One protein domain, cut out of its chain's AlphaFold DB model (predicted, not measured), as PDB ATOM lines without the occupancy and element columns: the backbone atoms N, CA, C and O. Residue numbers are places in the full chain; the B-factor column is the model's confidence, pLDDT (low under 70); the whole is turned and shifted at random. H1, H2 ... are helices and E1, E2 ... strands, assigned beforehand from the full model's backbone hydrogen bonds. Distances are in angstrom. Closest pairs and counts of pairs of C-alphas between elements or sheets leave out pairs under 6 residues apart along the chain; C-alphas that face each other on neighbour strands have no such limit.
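What this domain is: This is residues 5 to 163 of the 165 residues of an uncharacterized protein of Prevotella intermedia (UniProt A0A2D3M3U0). Eight antiparallel strands, E1 to E8, form a closed barrel, and the long helix H3 packs along its outside, over E7 and E8. Two small helices complete it: H1 runs straight into E1, and H2 comes before E4. The two long links, residues 69 to 83 and 107 to 117, lie at one end of the barrel. The printed part has 159 residues, with three named helices and eight named strands in the order H1 E1 E2 E3 H2 E4 E5 E6 E7 E8 H3, of mixed class. It is compact and rounded, with a radius of gyration of the C-alphas of 14.6 A and spans of 37 by 37 by 35 A.

Where its parts are: Strand E1 is residues 11 to 18, 23.2 A from C-alpha 11 at (182.078, 197.728, 191.116) to its last; E2 is 25 to 31, 18.1 A; E3 is 38 to 43, 16.6 A; E4 is 61 to 68, 21.2 A; E5 is 84 to 90, 19.3 A; E6 is 100 to 106, 19.1 A; E7 is 118 to 126, 21.3 A, and bends by 63 degrees at residue 121; E8 is 134 to 140, 19.6 A. Helix H3, residues 147 to 162, measures 22.9 A and ends with C-alpha 162 at (193.325, 190.578, 181.156). H1 is residues 5 to 10, 8.7 A, and H2 is residues 54 to 57, 5.8 A.

How they stand to each other: Round the closed barrel run E1 to E8 in chain order and back to E1. E1 E2 E3 and E4 E5 E6 E7 E8 are meanders, each strand the antiparallel neighbour of the one before. Within hydrogen-bond range are, for instance, N 15 and O 30 of the hairpin E1 and E2, 2.9 A; N 26 and O 39 of the hairpin E2 and E3, 2.8 A; N 40 and O 66 of E3 and E4, 2.7 A; and N 12 and O 139 of E1 and E8, 2.9 A. H3 is on the barrel and outside it, at a height over the sheet of 9.7 A, along the strands at 25 degrees to E7 on the local plane; the C-alphas of Phe 138 and Ala 157, the closest of E8 and H3, are 6.8 A apart. H1 and H3 only just touch, with 3 pairs of C-alphas within 8 A, the closest being the C-alphas of Ile 7 and Ala 153 at 6.4 A, and their lines are about perpendicular at 88 degrees; H3 touches H1 with residues 152 to 156 alone. H1 is on the barrel; H2 only just is, with 5 pairs of C-alphas within 10 A. Every O i to N i+4 pair of H1 and H3 is within hydrogen-bond range; H2 is too short for one.

The domain as a whole: The farthest C-alphas, of Thr 110 and Asn 163, are 42.9 A apart. The printed part has no cut. Mean pLDDT of the printed part is 91.7; residues 44 to 57 and 163 are under 70.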
ATOM      1  N   GLU A   5     186.407 206.208 187.553       91.38
ATOM      2  CA  GLU A   5     186.195 206.292 189.003       91.38
ATOM      3  C   GLU A   5     184.748 205.971 189.383       91.38
ATOM      4  O   GLU A   5     184.523 205.242 190.348       91.38
ATOM      5  N   MET A   6     183.767 206.447 188.604       91.19
ATOM      6  CA  MET A   6     182.355 206.125 188.839       91.19
ATOM      7  C   MET A   6     182.080 204.631 188.651       91.19
ATOM      8  O   MET A   6     181.400 204.020 189.475       91.19
ATOM      9  N   ILE A   7     182.638 204.029 187.594       95.00
ATOM     10  CA  ILE A   7     182.486 202.591 187.336       95.00
ATOM     11  C   ILE A   7     183.110 201.795 188.486       95.00
ATOM     12  O   ILE A   7     182.452 200.925 189.055       95.00
ATOM     13  N   LYS A   8     184.337 202.147 188.886       95.31
ATOM     14  CA  LYS A   8     185.058 201.514 189.995       95.31
ATOM     15  C   LYS A   8     184.314 201.638 191.326       95.31
ATOM     16  O   LYS A   8     184.276 200.674 192.078       95.31
ATOM     17  N   ALA A   9     183.690 202.780 191.610       94.81
ATOM     18  CA  ALA A   9     182.897 202.968 192.827       94.81
ATOM     19  C   ALA A   9     181.634 202.088 192.861       94.81
ATOM     20  O   ALA A   9     181.183 201.694 193.933       94.81
ATOM     21  N   SER A  10     181.070 201.763 191.693       95.62
ATOM     22  CA  SER A  10     179.913 200.865 191.569       95.62
ATOM     23  C   SER A  10     180.280 199.375 191.558       95.62
ATOM     24  O   SER A  10     179.389 198.531 191.681       95.62
ATOM     25  N   TYR A  11     181.568 199.065 191.379       97.88
ATOM     26  CA  TYR A  11     182.078 197.728 191.116       97.88
ATOM     27  C   TYR A  11     182.221 196.892 192.386       97.88
ATOM     28  O   TYR A  11     182.814 197.315 193.378       97.88
ATOM     29  N   GLN A  12     181.739 195.659 192.313       98.06
ATOM     30  CA  GLN A  12     182.006 194.598 193.272       98.06
ATOM     31  C   GLN A  12     182.199 193.282 192.517       98.06
ATOM     32  O   GLN A  12     181.676 193.104 191.422       98.06
ATOM     33  N   GLU A  13     182.910 192.329 193.108       97.75
ATOM     34  CA  GLU A  13     183.180 191.035 192.478       97.75
ATOM     35  C   GLU A  13     182.962 189.910 193.467       97.75
ATOM     36  O   GLU A  13     183.367 190.029 194.619       97.75
ATOM     37  N   ALA A  14     182.361 188.816 193.018       97.88
ATOM     38  CA  ALA A  14     182.250 187.591 193.793       97.88
ATOM     39  C   ALA A  14     182.644 186.388 192.935       97.88
ATOM     40  O   ALA A  14     182.270 186.305 191.766       97.88
ATOM     41  N   THR A  15     183.367 185.442 193.530       98.19
ATOM     42  CA  THR A  15     183.726 184.178 192.879       98.19
ATOM     43  C   THR A  15     182.911 183.045 193.473       98.19
ATOM     44  O   THR A  15     182.789 182.913 194.693       98.19
ATOM     45  N   TYR A  16     182.373 182.211 192.595       98.50
ATOM     46  CA  TYR A  16     181.577 181.046 192.920       98.50
ATOM     47  C   TYR A  16     182.209 179.801 192.314       98.50
ATOM     48  O   TYR A  16     182.639 179.819 191.167       98.50
ATOM     49  N   GLN A  17     182.187 178.705 193.061       98.31
ATOM     50  CA  GLN A  17     182.610 177.396 192.578       98.31
ATOM     51  C   GLN A  17     181.410 176.462 192.513       98.31
ATOM     52  O   GLN A  17     180.556 176.460 193.410       98.31
ATOM     53  N   ARG A  18     181.343 175.664 191.450       97.69
ATOM     54  CA  ARG A  18     180.320 174.640 191.294       97.69
ATOM     55  C   ARG A  18     180.452 173.610 192.410       97.69
ATOM     56  O   ARG A  18     181.529 173.144 192.766       97.69
ATOM     57  N   LYS A  19     179.324 173.241 193.004       97.00
ATOM     58  CA  LYS A  19     179.272 172.176 193.996       97.00
ATOM     59  C   LYS A  19     179.480 170.841 193.283       97.00
ATOM     60  O   LYS A  19     178.713 170.503 192.377       97.00
ATOM     61  N   ALA A  20     180.443 170.058 193.764       93.56
ATOM     62  CA  ALA A  20     180.705 168.707 193.279       93.56
ATOM     63  C   ALA A  20     179.415 167.868 193.188       93.56
ATOM     64  O   ALA A  20     178.585 167.864 194.106       93.56
ATOM     65  N   GLY A  21     179.248 167.170 192.064       93.12
ATOM     66  CA  GLY A  21     178.073 166.335 191.790       93.12
ATOM     67  C   GLY A  21     176.809 167.101 191.382       93.12
ATOM     68  O   GLY A  21     175.738 166.503 191.343       93.12
ATOM     69  N   THR A  22     176.894 168.402 191.086       92.75
ATOM     70  CA  THR A  22     175.763 169.188 190.561       92.75
ATOM     71  C   THR A  22     176.126 169.865 189.244       92.75
ATOM     72  O   THR A  22     177.272 170.253 189.048       92.75
ATOM     73  N   SER A  23     175.154 170.026 188.343       90.94
ATOM     74  CA  SER A  23     175.349 170.711 187.056       90.94
ATOM     75  C   SER A  23     175.217 172.231 187.156       90.94
ATOM     76  O   SER A  23     175.760 172.942 186.316       90.94
ATOM     77  N   SER A  24     174.496 172.721 188.168       93.81
ATOM     78  CA  SER A  24     174.053 174.115 188.236       93.81
ATOM     79  C   SER A  24     174.140 174.751 189.617       93.81
ATOM     80  O   SER A  24     173.860 175.936 189.729       93.81
ATOM     81  N   SER A  25     174.496 174.028 190.686       96.94
ATOM     82  CA  SER A  25     174.571 174.625 192.027       96.94
ATOM     83  C   SER A  25     175.970 175.143 192.314       96.94
ATOM     84  O   SER A  25     176.941 174.404 192.216       96.94
ATOM     85  N   TYR A  26     176.057 176.394 192.741       98.44
ATOM     86  CA  TYR A  26     177.296 177.115 192.979       98.44
ATOM     87  C   TYR A  26     177.329 177.683 194.388       98.44
ATOM     88  O   TYR A  26     176.339 178.245 194.868       98.44
ATOM     89  N   TYR A  27     178.481 177.572 195.040       98.38
ATOM     90  CA  TYR A  27     178.740 178.161 196.347       98.38
ATOM     91  C   TYR A  27     179.789 179.255 196.228       98.38
ATOM     92  O   TYR A  27     180.814 179.079 195.574       98.38
ATOM     93  N   TRP A  28     179.512 180.381 196.878       98.44
ATOM     94  CA  TRP A  28     180.460 181.475 197.014       98.44
ATOM     95  C   TRP A  28     181.769 180.967 197.620       98.44
ATOM     96  O   TRP A  28     181.740 180.161 198.554       98.44
ATOM     97  N   GLN A  29     182.888 181.485 197.121       98.12
ATOM     98  CA  GLN A  29     184.237 181.186 197.604       98.12
ATOM     99  C   GLN A  29     184.964 182.424 198.123       98.12
ATOM    100  O   GLN A  29     185.566 182.367 199.194       98.12
ATOM    101  N   THR A  30     184.923 183.538 197.384       97.94
ATOM    102  CA  THR A  30     185.663 184.767 197.719       97.94
ATOM    103  C   THR A  30     184.983 186.024 197.162       97.94
ATOM    104  O   THR A  30     184.118 185.952 196.287       97.94
ATOM    105  N   GLY A  31     185.394 187.194 197.666       97.62
ATOM    106  CA  GLY A  31     184.951 188.506 197.187       97.62
ATOM    107  C   GLY A  31     183.778 189.102 197.972       97.62
ATOM    108  O   GLY A  31     183.600 188.856 199.165       97.62
ATOM    109  N   SER A  32     182.985 189.927 197.301       97.12
ATOM    110  CA  SER A  32     181.810 190.597 197.847       97.12
ATOM    111  C   SER A  32     180.699 189.611 198.228       97.12
ATOM    112  O   SER A  32     180.557 188.528 197.657       97.12
ATOM    113  N   ARG A  33     179.881 190.027 199.199       97.25
ATOM    114  CA  ARG A  33     178.641 189.370 199.646       97.25
ATOM    115  C   ARG A  33     177.381 190.051 199.102       97.25
ATOM    116  O   ARG A  33     176.292 189.846 199.628       97.25
ATOM    117  N   ILE A  34     177.522 190.876 198.062       97.62
ATOM    118  CA  ILE A  34     176.400 191.574 197.422       97.62
ATOM    119  C   ILE A  34     175.335 190.603 196.895       97.62
ATOM    120  O   ILE A  34     174.147 190.909 196.974       97.62
ATOM    121  N   LEU A  35     175.745 189.423 196.427       98.00
ATOM    122  CA  LEU A  35     174.880 188.330 195.978       98.00
ATOM    123  C   LEU A  35     174.823 187.199 197.024       98.00
ATOM    124  O   LEU A  35     175.752 187.063 197.823       98.00
ATOM    125  N   PRO A  36     173.766 186.359 197.031       98.12
ATOM    126  CA  PRO A  36     173.662 185.253 197.979       98.12
ATOM    127  C   PRO A  36     174.809 184.248 197.862       98.12
ATOM    128  O   PRO A  36     175.296 183.953 196.773       98.12
ATOM    129  N   ASN A  37     175.164 183.616 198.974       98.12
ATOM    130  CA  ASN A  37     176.248 182.638 199.067       98.12
ATOM    131  C   ASN A  37     175.991 181.350 198.276       98.12
ATOM    132  O   ASN A  37     176.909 180.556 198.076       98.12
ATOM    133  N   ARG A  38     174.743 181.108 197.866       97.75
ATOM    134  CA  ARG A  38     174.349 179.975 197.027       97.75
ATOM    135  C   ARG A  38     173.616 180.488 195.802       97.75
ATOM    136  O   ARG A  38     172.624 181.205 195.931       97.75
ATOM    137  N   ALA A  39     174.068 180.053 194.639       97.50
ATOM    138  CA  ALA A  39     173.448 180.354 193.365       97.50
ATOM    139  C   ALA A  39     173.137 179.062 192.608       97.50
ATOM    140  O   ALA A  39     173.829 178.057 192.745       97.50
ATOM    141  N   SER A  40     172.081 179.103 191.811       97.06
ATOM    142  CA  SER A  40     171.813 178.158 190.742       97.06
ATOM    143  C   SER A  40     172.079 178.871 189.422       97.06
ATOM    144  O   SER A  40     171.446 179.892 189.146       97.06
ATOM    145  N   ILE A  41     173.039 178.377 188.642       95.88
ATOM    146  CA  ILE A  41     173.409 178.918 187.335       95.88
ATOM    147  C   ILE A  41     173.240 177.801 186.312       95.88
ATOM    148  O   ILE A  41     173.972 176.814 186.339       95.88
ATOM    149  N   THR A  42     172.242 177.927 185.441       91.94
ATOM    150  CA  THR A  42     171.895 176.904 184.444       91.94
ATOM    151  C   THR A  42     172.308 177.332 183.038       91.94
ATOM    152  O   THR A  42     172.220 178.512 182.690       91.94
ATOM    153  N   LYS A  43     172.750 176.359 182.229       87.62
ATOM    154  CA  LYS A  43     173.066 176.507 180.795       87.62
ATOM    155  C   LYS A  43     171.802 176.304 179.938       87.62
ATOM    156  O   LYS A  43     170.888 175.582 180.330       87.62
ATOM    157  N   GLU A  44     171.779 176.913 178.751       68.88
ATOM    158  CA  GLU A  44     170.656 177.063 177.800       68.88
ATOM    159  C   GLU A  44     169.733 175.841 177.591       68.88
ATOM    160  O   GLU A  44     168.530 176.017 177.403       68.88
ATOM    161  N   LYS A  45     170.229 174.597 177.700       53.69
ATOM    162  CA  LYS A  45     169.404 173.378 177.536       53.69
ATOM    163  C   LYS A  45     168.287 173.211 178.583       53.69
ATOM    164  O   LYS A  45     167.446 172.332 178.416       53.69
ATOM    165  N   GLU A  46     168.242 174.052 179.619       50.16
ATOM    166  CA  GLU A  46     167.257 173.999 180.712       50.16
ATOM    167  C   GLU A  46     166.409 175.282 180.868       50.16
ATOM    168  O   GLU A  46     165.636 175.402 181.820       50.16
ATOM    169  N   VAL A  47     166.513 176.262 179.957       52.31
ATOM    170  CA  VAL A  47     165.771 177.533 180.072       52.31
ATOM    171  C   VAL A  47     164.435 177.442 179.325       52.31
ATOM    172  O   VAL A  47     164.384 177.193 178.122       52.31
ATOM    173  N   ALA A  48     163.320 177.651 180.035       53.06
ATOM    174  CA  ALA A  48     161.987 177.695 179.429       53.06
ATOM    175  C   ALA A  48     161.930 178.746 178.303       53.06
ATOM    176  O   ALA A  48     162.460 179.846 178.469       53.06
ATOM    177  N   LYS A  49     161.267 178.424 177.177       56.06
ATOM    178  CA  LYS A  49     161.131 179.320 176.011       56.06
ATOM    179  C   LYS A  49     160.736 180.730 176.458       56.06
ATOM    180  O   LYS A  49     159.635 180.945 176.961       56.06
ATOM    181  N   VAL A  50     161.637 181.687 176.261       59.00
ATOM    182  CA  VAL A  50     161.424 183.079 176.658       59.00
ATOM    183  C   VAL A  50     160.660 183.807 175.551       59.00
ATOM    184  O   VAL A  50     160.909 183.594 174.364       59.00
ATOM    185  N   ALA A  51     159.720 184.680 175.919       59.34
ATOM    186  CA  ALA A  51     159.032 185.523 174.947       59.34
ATOM    187  C   ALA A  51     160.029 186.476 174.255       59.34
ATOM    188  O   ALA A  51     160.819 187.156 174.920       59.34
ATOM    189  N   LYS A  52     159.964 186.559 172.919       59.84
ATOM    190  CA  LYS A  52     160.768 187.474 172.089       59.84
ATOM    191  C   LYS A  52     160.325 188.932 172.285       59.84
ATOM    192  O   LYS A  52     159.569 189.473 171.484       59.84
ATOM    193  N   LYS A  53     160.754 189.556 173.381       60.78
ATOM    194  CA  LYS A  53     160.524 190.974 173.696       60.78
ATOM    195  C   LYS A  53     161.778 191.595 174.315       60.78
ATOM    196  O   LYS A  53     162.524 190.912 175.014       60.78
ATOM    197  N   GLY A  54     161.984 192.894 174.090       68.62
ATOM    198  CA  GLY A  54     163.083 193.652 174.697       68.62
ATOM    199  C   GLY A  54     164.461 193.090 174.331       68.62
ATOM    200  O   GLY A  54     164.727 192.821 173.163       68.62
ATOM    201  N   ARG A  55     165.324 192.875 175.334       68.94
ATOM    202  CA  ARG A  55     166.698 192.363 175.143       68.94
ATOM    203  C   ARG A  55     166.750 190.982 174.479       68.94
ATOM    204  O   ARG A  55     167.698 190.715 173.752       68.94
ATOM    205  N   ASN A  56     165.698 190.170 174.612       65.56
ATOM    206  CA  ASN A  56     165.596 188.854 173.962       65.56
ATOM    207  C   ASN A  56     165.452 188.929 172.433       65.56
ATOM    208  O   ASN A  56     165.463 187.896 171.770       65.56
ATOM    209  N   LEU A  57     165.235 190.124 171.868       67.19
ATOM    210  CA  LEU A  57     165.279 190.347 170.419       67.19
ATOM    211  C   LEU A  57     166.697 190.613 169.915       67.19
ATOM    212  O   LEU A  57     166.958 190.409 168.737       67.19
ATOM    213  N   LEU A  58     167.572 191.104 170.793       71.94
ATOM    214  CA  LEU A  58     168.907 191.557 170.433       71.94
ATOM    215  C   LEU A  58     169.940 190.469 170.713       71.94
ATOM    216  O   LEU A  58     170.821 190.244 169.896       71.94
ATOM    217  N   HIS A  59     169.863 189.838 171.883       78.19
ATOM    218  CA  HIS A  59     170.899 188.950 172.395       78.19
ATOM    219  C   HIS A  59     170.269 187.611 172.810       78.19
ATOM    220  O   HIS A  59     169.228 187.619 173.485       78.19
ATOM    221  N   PRO A  60     170.858 186.459 172.442       85.50
ATOM    222  CA  PRO A  60     170.325 185.164 172.840       85.50
ATOM    223  C   PRO A  60     170.499 184.946 174.349       85.50
ATOM    224  O   PRO A  60     171.475 185.389 174.959       85.50
ATOM    225  N   VAL A  61     169.524 184.270 174.963       88.75
ATOM    226  CA  VAL A  61     169.584 183.862 176.372       88.75
ATOM    227  C   VAL A  61     170.303 182.527 176.439       88.75
ATOM    228  O   VAL A  61     169.748 181.527 176.010       88.75
ATOM    229  N   ILE A  62     171.490 182.499 177.032       90.81
ATOM    230  CA  ILE A  62     172.330 181.294 177.116       90.81
ATOM    231  C   ILE A  62     172.276 180.612 178.489       90.81
ATOM    232  O   ILE A  62     172.893 179.568 178.713       90.81
ATOM    233  N   GLY A  63     171.557 181.209 179.439       92.81
ATOM    234  CA  GLY A  63     171.462 180.686 180.789       92.81
ATOM    235  C   GLY A  63     170.629 181.543 181.723       92.81
ATOM    236  O   GLY A  63     170.007 182.538 181.338       92.81
ATOM    237  N   GLN A  64     170.619 181.145 182.988       94.75
ATOM    238  CA  GLN A  64     169.915 181.857 184.041       94.75
ATOM    239  C   GLN A  64     170.698 181.785 185.347       94.75
ATOM    240  O   GLN A  64     171.198 180.729 185.714       94.75
ATOM    241  N   TYR A  65     170.717 182.894 186.080       96.69
ATOM    242  CA  TYR A  65     171.126 182.957 187.476       96.69
ATOM    243  C   TYR A  65     169.884 183.045 188.373       96.69
ATOM    244  O   TYR A  65     168.998 183.880 188.159       96.69
ATOM    245  N   LEU A  66     169.812 182.193 189.391       96.62
ATOM    246  CA  LEU A  66     168.785 182.214 190.428       96.62
ATOM    247  C   LEU A  66     169.431 181.990 191.788       96.62
ATOM    248  O   LEU A  66     170.172 181.038 191.989       96.62
ATOM    249  N   SER A  67     169.110 182.827 192.757       97.00
ATOM    250  CA  SER A  67     169.653 182.710 194.105       97.00
ATOM    251  C   SER A  67     168.667 183.251 195.128       97.00
ATOM    252  O   SER A  67     167.710 183.946 194.781       97.00
ATOM    253  N   GLN A  68     168.888 182.914 196.394       98.12
ATOM    254  CA  GLN A  68     168.049 183.362 197.493       98.12
ATOM    255  C   GLN A  68     168.909 183.625 198.721       98.12
ATOM    256  O   GLN A  68     169.647 182.739 199.155       98.12
ATOM    257  N   PHE A  69     168.783 184.814 199.309       98.44
ATOM    258  CA  PHE A  69     169.432 185.100 200.582       98.44
ATOM    259  C   PHE A  69     168.783 184.300 201.711       98.44
ATOM    260  O   PHE A  69     167.560 184.235 201.863       98.44
ATOM    261  N   THR A  70     169.617 183.754 202.582       97.50
ATOM    262  CA  THR A  70     169.199 183.255 203.885       97.50
ATOM    263  C   THR A  70     168.818 184.412 204.810       97.50
ATOM    264  O   THR A  70     169.107 185.589 204.578       97.50
ATOM    265  N   ARG A  71     168.184 184.083 205.941       95.06
ATOM    266  CA  ARG A  71     167.819 185.083 206.954       95.06
ATOM    267  C   ARG A  71     169.025 185.813 207.551       95.06
ATOM    268  O   ARG A  71     168.849 186.961 207.933       95.06
ATOM    269  N   LYS A  72     170.201 185.177 207.592       96.31
ATOM    270  CA  LYS A  72     171.422 185.714 208.216       96.31
ATOM    271  C   LYS A  72     172.281 186.562 207.276       96.31
ATOM    272  O   LYS A  72     173.105 187.319 207.758       96.31
ATOM    273  N   GLU A  73     172.125 186.410 205.963       97.38
ATOM    274  CA  GLU A  73     172.883 187.209 204.996       97.38
ATOM    275  C   GLU A  73     172.377 188.650 204.941       97.38
ATOM    276  O   GLU A  73     171.175 188.895 205.072       97.38
ATOM    277  N   GLU A  74     173.284 189.590 204.702       96.19
ATOM    278  CA  GLU A  74     172.991 191.015 204.581       96.19
ATOM    279  C   GLU A  74     173.445 191.507 203.211       96.19
ATOM    280  O   GLU A  74     174.555 191.223 202.769       96.19
ATOM    281  N   SER A  75     172.554 192.211 202.518       97.00
ATOM    282  CA  SER A  75     172.819 192.805 201.211       97.00
ATOM    283  C   SER A  75     171.756 193.863 200.922       97.00
ATOM    284  O   SER A  75     170.591 193.646 201.272       97.00
ATOM    285  N   PRO A  76     172.094 194.970 200.235       95.88
ATOM    286  CA  PRO A  76     171.095 195.921 199.747       95.88
ATOM    287  C   PRO A  76     170.094 195.291 198.763       95.88
ATOM    288  O   PRO A  76     168.999 195.816 198.588       95.88
ATOM    289  N   LEU A  77     170.420 194.140 198.157       96.69
ATOM    290  CA  LEU A  77     169.506 193.396 197.283       96.69
ATOM    291  C   LEU A  77     168.486 192.544 198.060       96.69
ATOM    292  O   LEU A  77     167.529 192.025 197.482       96.69
ATOM    293  N   LYS A  78     168.658 192.383 199.376       97.06
ATOM    294  CA  LYS A  78     167.770 191.596 200.237       97.06
ATOM    295  C   LYS A  78     166.633 192.465 200.783       97.06
ATOM    296  O   LYS A  78     166.642 192.851 201.949       97.06
ATOM    297  N   LEU A  79     165.634 192.747 199.947       94.12
ATOM    298  CA  LEU A  79     164.502 193.601 200.336       94.12
ATOM    299  C   LEU A  79     163.285 192.799 200.818       94.12
ATOM    300  O   LEU A  79     162.968 192.797 202.006       94.12
ATOM    301  N   ASN A  80     162.613 192.079 199.918       96.25
ATOM    302  CA  ASN A  80     161.345 191.411 200.226       96.25
ATOM    303  C   ASN A  80     161.485 189.891 200.203       96.25
ATOM    304  O   ASN A  80     162.219 189.341 199.384       96.25
ATOM    305  N   LYS A  81     160.744 189.189 201.069       94.31
ATOM    306  CA  LYS A  81     160.654 187.720 201.020       94.31
ATOM    307  C   LYS A  81     160.068 187.284 199.667       94.31
ATOM    308  O   LYS A  81     159.123 187.921 199.222       94.31
ATOM    309  N   PRO A  82     160.562 186.201 199.040       96.31
ATOM    310  CA  PRO A  82     161.485 185.195 199.581       96.31
ATOM    311  C   PRO A  82     162.975 185.578 199.598       96.31
ATOM    312  O   PRO A  82     163.782 184.734 199.970       96.31
ATOM    313  N   PHE A  83     163.343 186.822 199.282       97.38
ATOM    314  CA  PHE A  83     164.718 187.324 199.176       97.38
ATOM    315  C   PHE A  83     165.477 186.747 197.982       97.38
ATOM    316  O   PHE A  83     166.656 186.404 198.087       97.38
ATOM    317  N   GLN A  84     164.783 186.585 196.858       97.25
ATOM    318  CA  GLN A  84     165.387 186.055 195.646       97.25
ATOM    319  C   GLN A  84     166.070 187.150 194.836       97.25
ATOM    320  O   GLN A  84     165.573 188.272 194.753       97.25
ATOM    321  N   VAL A  85     167.173 186.762 194.198       97.62
ATOM    322  CA  VAL A  85     167.823 187.508 193.121       97.62
ATOM    323  C   VAL A  85     167.848 186.609 191.892       97.62
ATOM    324  O   VAL A  85     168.277 185.452 191.968       97.62
ATOM    325  N   ARG A  86     167.391 187.131 190.759       95.81
ATOM    326  CA  ARG A  86     167.305 186.408 189.492       95.81
ATOM    327  C   ARG A  86     167.805 187.283 188.356       95.81
ATOM    328  O   ARG A  86     167.496 188.466 188.308       95.81
ATOM    329  N   THR A  87     168.487 186.672 187.396       94.81
ATOM    330  CA  THR A  87     168.693 187.291 186.089       94.81
ATOM    331  C   THR A  87     168.736 186.250 184.976       94.81
ATOM    332  O   THR A  87     169.094 185.095 185.210       94.81
ATOM    333  N   GLN A  88     168.324 186.643 183.774       93.25
ATOM    334  CA  GLN A  88     168.665 185.893 182.566       93.25
ATOM    335  C   GLN A  88     170.088 186.262 182.164       93.25
ATOM    336  O   GLN A  88     170.513 187.397 182.370       93.25
ATOM    337  N   ILE A  89     170.817 185.300 181.612       95.50
ATOM    338  CA  ILE A  89     172.174 185.525 181.127       95.50
ATOM    339  C   ILE A  89     172.092 185.645 179.612       95.50
ATOM    340  O   ILE A  89     171.816 184.666 178.915       95.50
ATOM    341  N   TRP A  90     172.284 186.864 179.123       94.12
ATOM    342  CA  TRP A  90     172.334 187.193 177.706       94.12
ATOM    343  C   TRP A  90     173.774 187.181 177.212       94.12
ATOM    344  O   TRP A  90     174.651 187.767 177.848       94.12
ATOM    345  N   LEU A  91     174.000 186.558 176.062       92.44
ATOM    346  CA  LEU A  91     175.282 186.627 175.367       92.44
ATOM    347  C   LEU A  91     175.433 187.995 174.693       92.44
ATOM    348  O   LEU A  91     174.502 188.462 174.047       92.44
ATOM    349  N   ASP A  92     176.593 188.632 174.819       93.06
ATOM    350  CA  ASP A  92     176.958 189.801 174.011       93.06
ATOM    351  C   ASP A  92     178.110 189.414 173.089       93.06
ATOM    352  O   ASP A  92     179.216 189.155 173.559       93.06
ATOM    353  N   GLU A  93     177.861 189.377 171.782       90.81
ATOM    354  CA  GLU A  93     178.880 188.995 170.796       90.81
ATOM    355  C   GLU A  93     180.063 189.974 170.759       90.81
ATOM    356  O   GLU A  93     181.155 189.595 170.344       90.81
ATOM    357  N   ASN A  94     179.888 191.210 171.248       93.69
ATOM    358  CA  ASN A  94     180.982 192.178 171.358       93.69
ATOM    359  C   ASN A  94     181.930 191.878 172.527       93.69
ATOM    360  O   ASN A  94     183.021 192.445 172.594       93.69
ATOM    361  N   TYR A  95     181.523 191.001 173.448       95.31
ATOM    362  CA  TYR A  95     182.314 190.601 174.606       95.31
ATOM    363  C   TYR A  95     182.363 189.069 174.748       95.31
ATOM    364  O   TYR A  95     181.894 188.526 175.754       95.31
ATOM    365  N   PRO A  96     182.953 188.360 173.765       93.62
ATOM    366  CA  PRO A  96     182.942 186.895 173.700       93.62
ATOM    367  C   PRO A  96     183.712 186.207 174.839       93.62
ATOM    368  O   PRO A  96     183.561 185.010 175.051       93.62
ATOM    369  N   GLN A  97     184.548 186.947 175.569       94.69
ATOM    370  CA  GLN A  97     185.256 186.472 176.755       94.69
ATOM    371  C   GLN A  97     184.327 186.239 177.950       94.69
ATOM    372  O   GLN A  97     184.673 185.482 178.851       94.69
ATOM    373  N   PHE A  98     183.172 186.905 177.999       96.75
ATOM    374  CA  PHE A  98     182.197 186.664 179.051       96.75
ATOM    375  C   PHE A  98     181.297 185.499 178.668       96.75
ATOM    376  O   PHE A  98     180.950 185.310 177.506       96.75
ATOM    377  N   ILE A  99     180.827 184.782 179.685       96.19
ATOM    378  CA  ILE A  99     179.665 183.912 179.540       96.19
ATOM    379  C   ILE A  99     178.507 184.770 179.019       96.19
ATOM    380  O   ILE A  99     177.900 184.478 177.998       96.19
ATOM    381  N   GLY A 100     178.235 185.875 179.705       96.12
ATOM    382  CA  GLY A 100     177.209 186.824 179.316       96.12
ATOM    383  C   GLY A 100     176.964 187.837 180.419       96.12
ATOM    384  O   GLY A 100     177.750 187.963 181.359       96.12
ATOM    385  N   TYR A 101     175.851 188.548 180.329       97.81
ATOM    386  CA  TYR A 101     175.462 189.539 181.324       97.81
ATOM    387  C   TYR A 101     173.964 189.480 181.623       97.81
ATOM    388  O   TYR A 101     173.181 188.894 180.878       97.81
ATOM    389  N   GLY A 102     173.561 190.127 182.710       96.75
ATOM    390  CA  GLY A 102     172.168 190.276 183.102       96.75
ATOM    391  C   GLY A 102     171.941 191.477 184.009       96.75
ATOM    392  O   GLY A 102     172.893 192.097 184.475       96.75
ATOM    393  N   THR A 103     170.679 191.821 184.261       97.19
ATOM    394  CA  THR A 103     170.293 192.816 185.273       97.19
ATOM    395  C   THR A 103     169.643 192.148 186.478       97.19
ATOM    396  O   THR A 103     168.929 191.153 186.323       97.19
ATOM    397  N   ALA A 104     169.929 192.628 187.689       97.19
ATOM    398  CA  ALA A 104     169.435 192.008 188.915       97.19
ATOM    399  C   ALA A 104     167.934 192.267 189.113       97.19
ATOM    400  O   ALA A 104     167.513 193.371 189.446       97.19
ATOM    401  N   GLY A 105     167.118 191.224 188.969       97.12
ATOM    402  CA  GLY A 105     165.737 191.215 189.440       97.12
ATOM    403  C   GLY A 105     165.672 190.733 190.884       97.12
ATOM    404  O   GLY A 105     166.195 189.663 191.196       97.12
ATOM    405  N   ILE A 106     165.006 191.487 191.755       97.44
ATOM    406  CA  ILE A 106     164.780 191.117 193.158       97.44
ATOM    407  C   ILE A 106     163.301 190.843 193.430       97.44
ATOM    408  O   ILE A 106     162.425 191.273 192.677       97.44
ATOM    409  N   SER A 107     163.001 190.113 194.505       96.69
ATOM    410  CA  SER A 107     161.616 189.923 194.951       96.69
ATOM    411  C   SER A 107     160.953 191.264 195.308       96.69
ATOM    412  O   SER A 107     161.483 192.046 196.103       96.69
ATOM    413  N   ASP A 108     159.767 191.509 194.756       94.81
ATOM    414  CA  ASP A 108     158.876 192.610 195.117       94.81
ATOM    415  C   ASP A 108     158.107 192.323 196.421       94.81
ATOM    416  O   ASP A 108     158.255 191.264 197.034       94.81
ATOM    417  N   ALA A 109     157.263 193.262 196.856       94.12
ATOM    418  CA  ALA A 109     156.467 193.132 198.080       94.12
ATOM    419  C   ALA A 109     155.491 191.934 198.072       94.12
ATOM    420  O   ALA A 109     155.056 191.489 199.130       94.12
ATOM    421  N   THR A 110     155.158 191.395 196.895       93.81
ATOM    422  CA  THR A 110     154.329 190.186 196.729       93.81
ATOM    423  C   THR A 110     155.163 188.905 196.643       93.81
ATOM    424  O   THR A 110     154.617 187.811 196.494       93.81
ATOM    425  N   GLY A 111     156.489 189.026 196.732       91.25
ATOM    426  CA  GLY A 111     157.448 187.937 196.607       91.25
ATOM    427  C   GLY A 111     157.705 187.482 195.173       91.25
ATOM    428  O   GLY A 111     158.299 186.422 194.971       91.25
ATOM    429  N   ARG A 112     157.278 188.261 194.176       92.38
ATOM    430  CA  ARG A 112     157.467 187.959 192.751       92.38
ATOM    431  C   ARG A 112     158.639 188.749 192.187       92.38
ATOM    432  O   ARG A 112     159.010 189.785 192.719       92.38
ATOM    433  N   ILE A 113     159.228 188.260 191.100       90.31
ATOM    434  CA  ILE A 113     160.213 189.018 190.323       90.31
ATOM    435  C   ILE A 113     159.541 189.409 189.015       90.31
ATOM    436  O   ILE A 113     159.131 188.537 188.246       90.31
ATOM    437  N   THR A 114     159.392 190.711 188.800       88.81
ATOM    438  CA  THR A 114     158.773 191.301 187.609       88.81
ATOM    439  C   THR A 114     159.694 192.369 187.033       88.81
ATOM    440  O   THR A 114     160.644 192.785 187.689       88.81
ATOM    441  N   ASP A 115     159.387 192.875 185.841       83.88
ATOM    442  CA  ASP A 115     160.170 193.951 185.216       83.88
ATOM    443  C   ASP A 115     160.266 195.212 186.099       83.88
ATOM    444  O   ASP A 115     161.218 195.979 185.993       83.88
ATOM    445  N   LYS A 116     159.300 195.428 187.006       87.69
ATOM    446  CA  LYS A 116     159.296 196.560 187.951       87.69
ATOM    447  C   LYS A 116     160.234 196.367 189.142       87.69
ATOM    448  O   LYS A 116     160.490 197.329 189.859       87.69
ATOM    449  N   SER A 117     160.682 195.139 189.389       91.31
ATOM    450  CA  SER A 117     161.596 194.801 190.478       91.31
ATOM    451  C   SER A 117     163.012 194.489 189.984       91.31
ATOM    452  O   SER A 117     163.825 193.956 190.737       91.31
ATOM    453  N   ASP A 118     163.314 194.845 188.732       93.50
ATOM    454  CA  ASP A 118     164.674 194.966 188.213       93.50
ATOM    455  C   ASP A 118     165.336 196.222 188.802       93.50
ATOM    456  O   ASP A 118     164.781 197.321 188.747       93.50
ATOM    457  N   THR A 119     166.510 196.069 189.407       95.75
ATOM    458  CA  THR A 119     167.224 197.180 190.057       95.75
ATOM    459  C   THR A 119     168.014 198.034 189.059       95.75
ATOM    460  O   THR A 119     168.396 199.181 189.343       95.75
ATOM    461  N   GLY A 120     168.246 197.494 187.861       96.19
ATOM    462  CA  GLY A 120     169.176 198.012 186.875       96.19
ATOM    463  C   GLY A 120     170.642 197.769 187.231       96.19
ATOM    464  O   GLY A 120     171.504 198.328 186.559       96.19
ATOM    465  N   ASP A 121     170.946 196.974 188.258       98.00
ATOM    466  CA  ASP A 121     172.321 196.587 188.569       98.00
ATOM    467  C   ASP A 121     172.797 195.529 187.577       98.00
ATOM    468  O   ASP A 121     172.098 194.545 187.328       98.00
ATOM    469  N   LEU A 122     173.976 195.738 187.003       98.50
ATOM    470  CA  LEU A 122     174.547 194.848 185.999       98.50
ATOM    471  C   LEU A 122     175.316 193.711 186.675       98.50
ATOM    472  O   LEU A 122     176.138 193.954 187.554       98.50
ATOM    473  N   LEU A 123     175.086 192.486 186.213       98.62
ATOM    474  CA  LEU A 123     175.903 191.313 186.499       98.62
ATOM    475  C   LEU A 123     176.587 190.884 185.203       98.62
ATOM    476  O   LEU A 123     175.905 190.676 184.202       98.62
ATOM    477  N   VAL A 124     177.904 190.716 185.223       98.56
ATOM    478  CA  VAL A 124     178.686 190.157 184.113       98.56
ATOM    479  C   VAL A 124     179.331 188.863 184.591       98.56
ATOM    480  O   VAL A 124     179.996 188.843 185.626       98.56
ATOM    481  N   PHE A 125     179.100 187.781 183.857       98.38
ATOM    482  CA  PHE A 125     179.497 186.428 184.225       98.38
ATOM    483  C   PHE A 125     180.722 186.017 183.417       98.38
ATOM    484  O   PHE A 125     180.719 186.092 182.189       98.38
ATOM    485  N   TYR A 126     181.754 185.551 184.105       97.94
ATOM    486  CA  TYR A 126     183.011 185.122 183.512       97.94
ATOM    487  C   TYR A 126     183.454 183.785 184.097       97.94
ATOM    488  O   TYR A 126     183.245 183.526 185.280       97.94
ATOM    489  N   SER A 127     184.094 182.958 183.282       96.06
ATOM    490  CA  SER A 127     184.787 181.754 183.726       96.06
ATOM    491  C   SER A 127     185.997 181.532 182.829       96.06
ATOM    492  O   SER A 127     185.899 181.722 181.618       96.06
ATOM    493  N   ASP A 128     187.119 181.128 183.423       93.69
ATOM    494  CA  ASP A 128     188.325 180.732 182.688       93.69
ATOM    495  C   ASP A 128     188.180 179.346 182.032       93.69
ATOM    496  O   ASP A 128     189.025 178.942 181.234       93.69
ATOM    497  N   ASP A 129     187.123 178.600 182.369       91.88
ATOM    498  CA  ASP A 129     186.892 177.240 181.904       91.88
ATOM    499  C   ASP A 129     185.543 177.093 181.178       91.88
ATOM    500  O   ASP A 129     184.545 177.751 181.479       91.88
ATOM    501  N   THR A 130     185.488 176.193 180.194       87.19
ATOM    502  CA  THR A 130     184.277 175.962 179.387       87.19
ATOM    503  C   THR A 130     183.155 175.283 180.175       87.19
ATOM    504  O   THR A 130     181.970 175.399 179.837       87.19
ATOM    505  N   ASP A 131     183.508 174.571 181.243       90.75
ATOM    506  CA  ASP A 131     182.571 173.815 182.065       90.75
ATOM    507  C   ASP A 131     181.857 174.684 183.099       90.75
ATOM    508  O   ASP A 131     180.829 174.253 183.635       90.75
ATOM    509  N   TRP A 132     182.311 175.928 183.258       94.06
ATOM    510  CA  TRP A 132     181.913 176.877 184.286       94.06
ATOM    511  C   TRP A 132     182.094 176.284 185.681       94.06
ATOM    512  O   TRP A 132     181.176 176.329 186.497       94.06
ATOM    513  N   GLU A 133     183.236 175.666 185.957       96.19
ATOM    514  CA  GLU A 133     183.548 175.145 187.287       96.19
ATOM    515  C   GLU A 133     183.735 176.294 188.282       96.19
ATOM    516  O   GLU A 133     183.210 176.238 189.396       96.19
ATOM    517  N   ASN A 134     184.400 177.370 187.853       97.00
ATOM    518  CA  ASN A 134     184.541 178.599 188.630       97.00
ATOM    519  C   ASN A 134     183.965 179.783 187.858       97.00
ATOM    520  O   ASN A 134     184.391 180.070 186.742       97.00
ATOM    521  N   ILE A 135     183.013 180.491 188.460       97.94
ATOM    522  CA  ILE A 135     182.388 181.674 187.870       97.94
ATOM    523  C   ILE A 135     182.749 182.898 188.702       97.94
ATOM    524  O   ILE A 135     182.423 182.981 189.889       97.94
ATOM    525  N   ARG A 136     183.362 183.882 188.053       98.12
ATOM    526  CA  ARG A 136     183.511 185.245 188.558       98.12
ATOM    527  C   ARG A 136     182.302 186.055 188.104       98.12
ATOM    528  O   ARG A 136     181.951 186.055 186.923       98.12
ATOM    529  N   ILE A 137     181.645 186.723 189.044       98.50
ATOM    530  CA  ILE A 137     180.524 187.619 188.769       98.50
ATOM    531  C   ILE A 137     180.959 189.036 189.113       98.50
ATOM    532  O   ILE A 137     181.165 189.364 190.284       98.50
ATOM    533  N   PHE A 138     181.059 189.874 188.087       98.50
ATOM    534  CA  PHE A 138     181.284 191.306 188.223       98.50
ATOM    535  C   PHE A 138     179.935 192.006 188.376       98.50
ATOM    536  O   PHE A 138     179.076 191.921 187.500       98.50
ATOM    537  N   PHE A 139     179.741 192.685 189.496       98.56
ATOM    538  CA  PHE A 139     178.538 193.432 189.825       98.56
ATOM    539  C   PHE A 139     178.805 194.931 189.693       98.56
ATOM    540  O   PHE A 139     179.779 195.435 190.248       98.56
ATOM    541  N   PHE A 140     177.919 195.652 189.008       98.31
ATOM    542  CA  PHE A 140     177.995 197.105 188.867       98.31
ATOM    543  C   PHE A 140     176.649 197.754 189.188       98.31
ATOM    544  O   PHE A 140     175.679 197.617 188.433       98.31
ATOM    545  N   ALA A 141     176.598 198.491 190.298       97.56
ATOM    546  CA  ALA A 141     175.374 199.139 190.761       97.56
ATOM    547  C   ALA A 141     174.832 200.157 189.733       97.56
ATOM    548  O   ALA A 141     175.538 201.073 189.319       97.56
ATOM    549  N   GLY A 142     173.574 200.002 189.313       96.25
ATOM    550  CA  GLY A 142     172.846 200.888 188.395       96.25
ATOM    551  C   GLY A 142     173.305 200.890 186.930       96.25
ATOM    552  O   GLY A 142     172.674 201.550 186.099       96.25
ATOM    553  N   MET A 143     174.368 200.162 186.585       97.12
ATOM    554  CA  MET A 143     175.023 200.254 185.273       97.12
ATOM    555  C   MET A 143     174.321 199.461 184.159       97.12
ATOM    556  O   MET A 143     174.686 199.581 182.996       97.12
ATOM    557  N   GLY A 144     173.286 198.678 184.463       95.50
ATOM    558  CA  GLY A 144     172.489 197.929 183.482       95.50
ATOM    559  C   GLY A 144     171.301 198.704 182.895       95.50
ATOM    560  O   GLY A 144     170.567 198.171 182.055       95.50
ATOM    561  N   ARG A 145     171.080 199.950 183.340       92.31
ATOM    562  CA  ARG A 145     169.905 200.765 182.974       92.31
ATOM    563  C   ARG A 145     169.948 201.310 181.551       92.31
ATOM    564  O   ARG A 145     168.899 201.422 180.924       92.31
ATOM    565  N   THR A 146     171.131 201.643 181.043       92.50
ATOM    566  CA  THR A 146     171.307 202.179 179.686       92.50
ATOM    567  C   THR A 146     172.349 201.369 178.915       92.50
ATOM    568  O   THR A 146     173.269 200.826 179.534       92.50
ATOM    569  N   PRO A 147     172.238 201.272 177.574       92.06
ATOM    570  CA  PRO A 147     173.239 200.593 176.753       92.06
ATOM    571  C   PRO A 147     174.652 201.149 176.959       92.06
ATOM    572  O   PRO A 147     175.571 200.364 177.166       92.06
ATOM    573  N   ASP A 148     174.805 202.476 177.000       93.81
ATOM    574  CA  ASP A 148     176.104 203.143 177.170       93.81
ATOM    575  C   ASP A 148     176.758 202.826 178.521       93.81
ATOM    576  O   ASP A 148     177.966 202.593 178.593       93.81
ATOM    577  N   ALA A 149     175.969 202.795 179.604       95.75
ATOM    578  CA  ALA A 149     176.472 202.428 180.926       95.75
ATOM    579  C   ALA A 149     176.881 200.957 180.975       95.75
ATOM    580  O   ALA A 149     177.974 200.638 181.443       95.75
ATOM    581  N   ARG A 150     176.047 200.072 180.420       96.12
ATOM    582  CA  ARG A 150     176.336 198.638 180.351       96.12
ATOM    583  C   ARG A 150     177.640 198.393 179.603       96.12
ATOM    584  O   ARG A 150     178.518 197.701 180.101       96.12
ATOM    585  N   ASP A 151     177.762 198.987 178.427       95.88
ATOM    586  CA  ASP A 151     178.913 198.853 177.545       95.88
ATOM    587  C   ASP A 151     180.200 199.401 178.197       95.88
ATOM    588  O   ASP A 151     181.245 198.748 178.178       95.88
ATOM    589  N   ALA A 152     180.125 200.541 178.894       96.25
ATOM    590  CA  ALA A 152     181.245 201.061 179.680       96.25
ATOM    591  C   ALA A 152     181.671 200.111 180.820       96.25
ATOM    592  O   ALA A 152     182.867 199.870 181.000       96.25
ATOM    593  N   ALA A 153     180.717 199.537 181.560       97.38
ATOM    594  CA  ALA A 153     181.000 198.570 182.623       97.38
ATOM    595  C   ALA A 153     181.576 197.250 182.084       97.38
ATOM    596  O   ALA A 153     182.507 196.707 182.673       97.38
ATOM    597  N   MET A 154     181.085 196.755 180.945       97.00
ATOM    598  CA  MET A 154     181.602 195.537 180.308       97.00
ATOM    599  C   MET A 154     183.029 195.729 179.779       97.00
ATOM    600  O   MET A 154     183.876 194.864 180.004       97.00
ATOM    601  N   ARG A 155     183.355 196.890 179.185       96.00
ATOM    602  CA  ARG A 155     184.754 197.245 178.874       96.00
ATOM    603  C   ARG A 155     185.631 197.260 180.115       96.00
ATOM    604  O   ARG A 155     186.743 196.742 180.073       96.00
ATOM    605  N   TYR A 156     185.148 197.856 181.204       96.25
ATOM    606  CA  TYR A 156     185.887 197.894 182.461       96.25
ATOM    607  C   TYR A 156     186.138 196.476 182.996       96.25
ATOM    608  O   TYR A 156     187.286 196.119 183.229       96.25
ATOM    609  N   ALA A 157     185.102 195.633 183.083       96.62
ATOM    610  CA  ALA A 157     185.223 194.231 183.489       96.62
ATOM    611  C   ALA A 157     186.196 193.441 182.599       96.62
ATOM    612  O   ALA A 157     186.959 192.616 183.092       96.62
ATOM    613  N   SER A 158     186.229 193.729 181.294       95.50
ATOM    614  CA  SER A 158     187.152 193.067 180.373       95.50
ATOM    615  C   SER A 158     188.610 193.351 180.723       95.50
ATOM    616  O   SER A 158     189.444 192.456 180.626       95.50
ATOM    617  N   LYS A 159     188.933 194.582 181.132       93.88
ATOM    618  CA  LYS A 159     190.295 194.943 181.548       93.88
ATOM    619  C   LYS A 159     190.728 194.194 182.810       93.88
ATOM    620  O   LYS A 159     191.886 193.802 182.910       93.88
ATOM    621  N   LEU A 160     189.785 193.929 183.720       92.88
ATOM    622  CA  LEU A 160     190.019 193.174 184.961       92.88
ATOM    623  C   LEU A 160     190.301 191.686 184.728       92.88
ATOM    624  O   LEU A 160     190.875 191.035 185.596       92.88
ATOM    625  N   ILE A 161     189.871 191.125 183.596       90.56
ATOM    626  CA  ILE A 161     190.224 189.750 183.220       90.56
ATOM    627  C   ILE A 161     191.668 189.698 182.730       90.56
ATOM    628  O   ILE A 161     192.442 188.852 183.165       90.56
ATOM    629  N   TYR A 162     192.034 190.615 181.837       80.19
ATOM    630  CA  TYR A 162     193.325 190.578 181.156       80.19
ATOM    631  C   TYR A 162     194.467 191.255 181.930       80.19
ATOM    632  O   TYR A 162     195.571 191.341 181.399       80.19
ATOM    633  N   ASN A 163     194.228 191.728 183.162       66.00
ATOM    634  CA  ASN A 163     195.189 192.496 183.970       66.00
ATOM    635  C   ASN A 163     195.837 193.656 183.195       66.00
ATOM    636  O   ASN A 163     197.023 193.939 183.350       66.00
TER     637      ASN A 163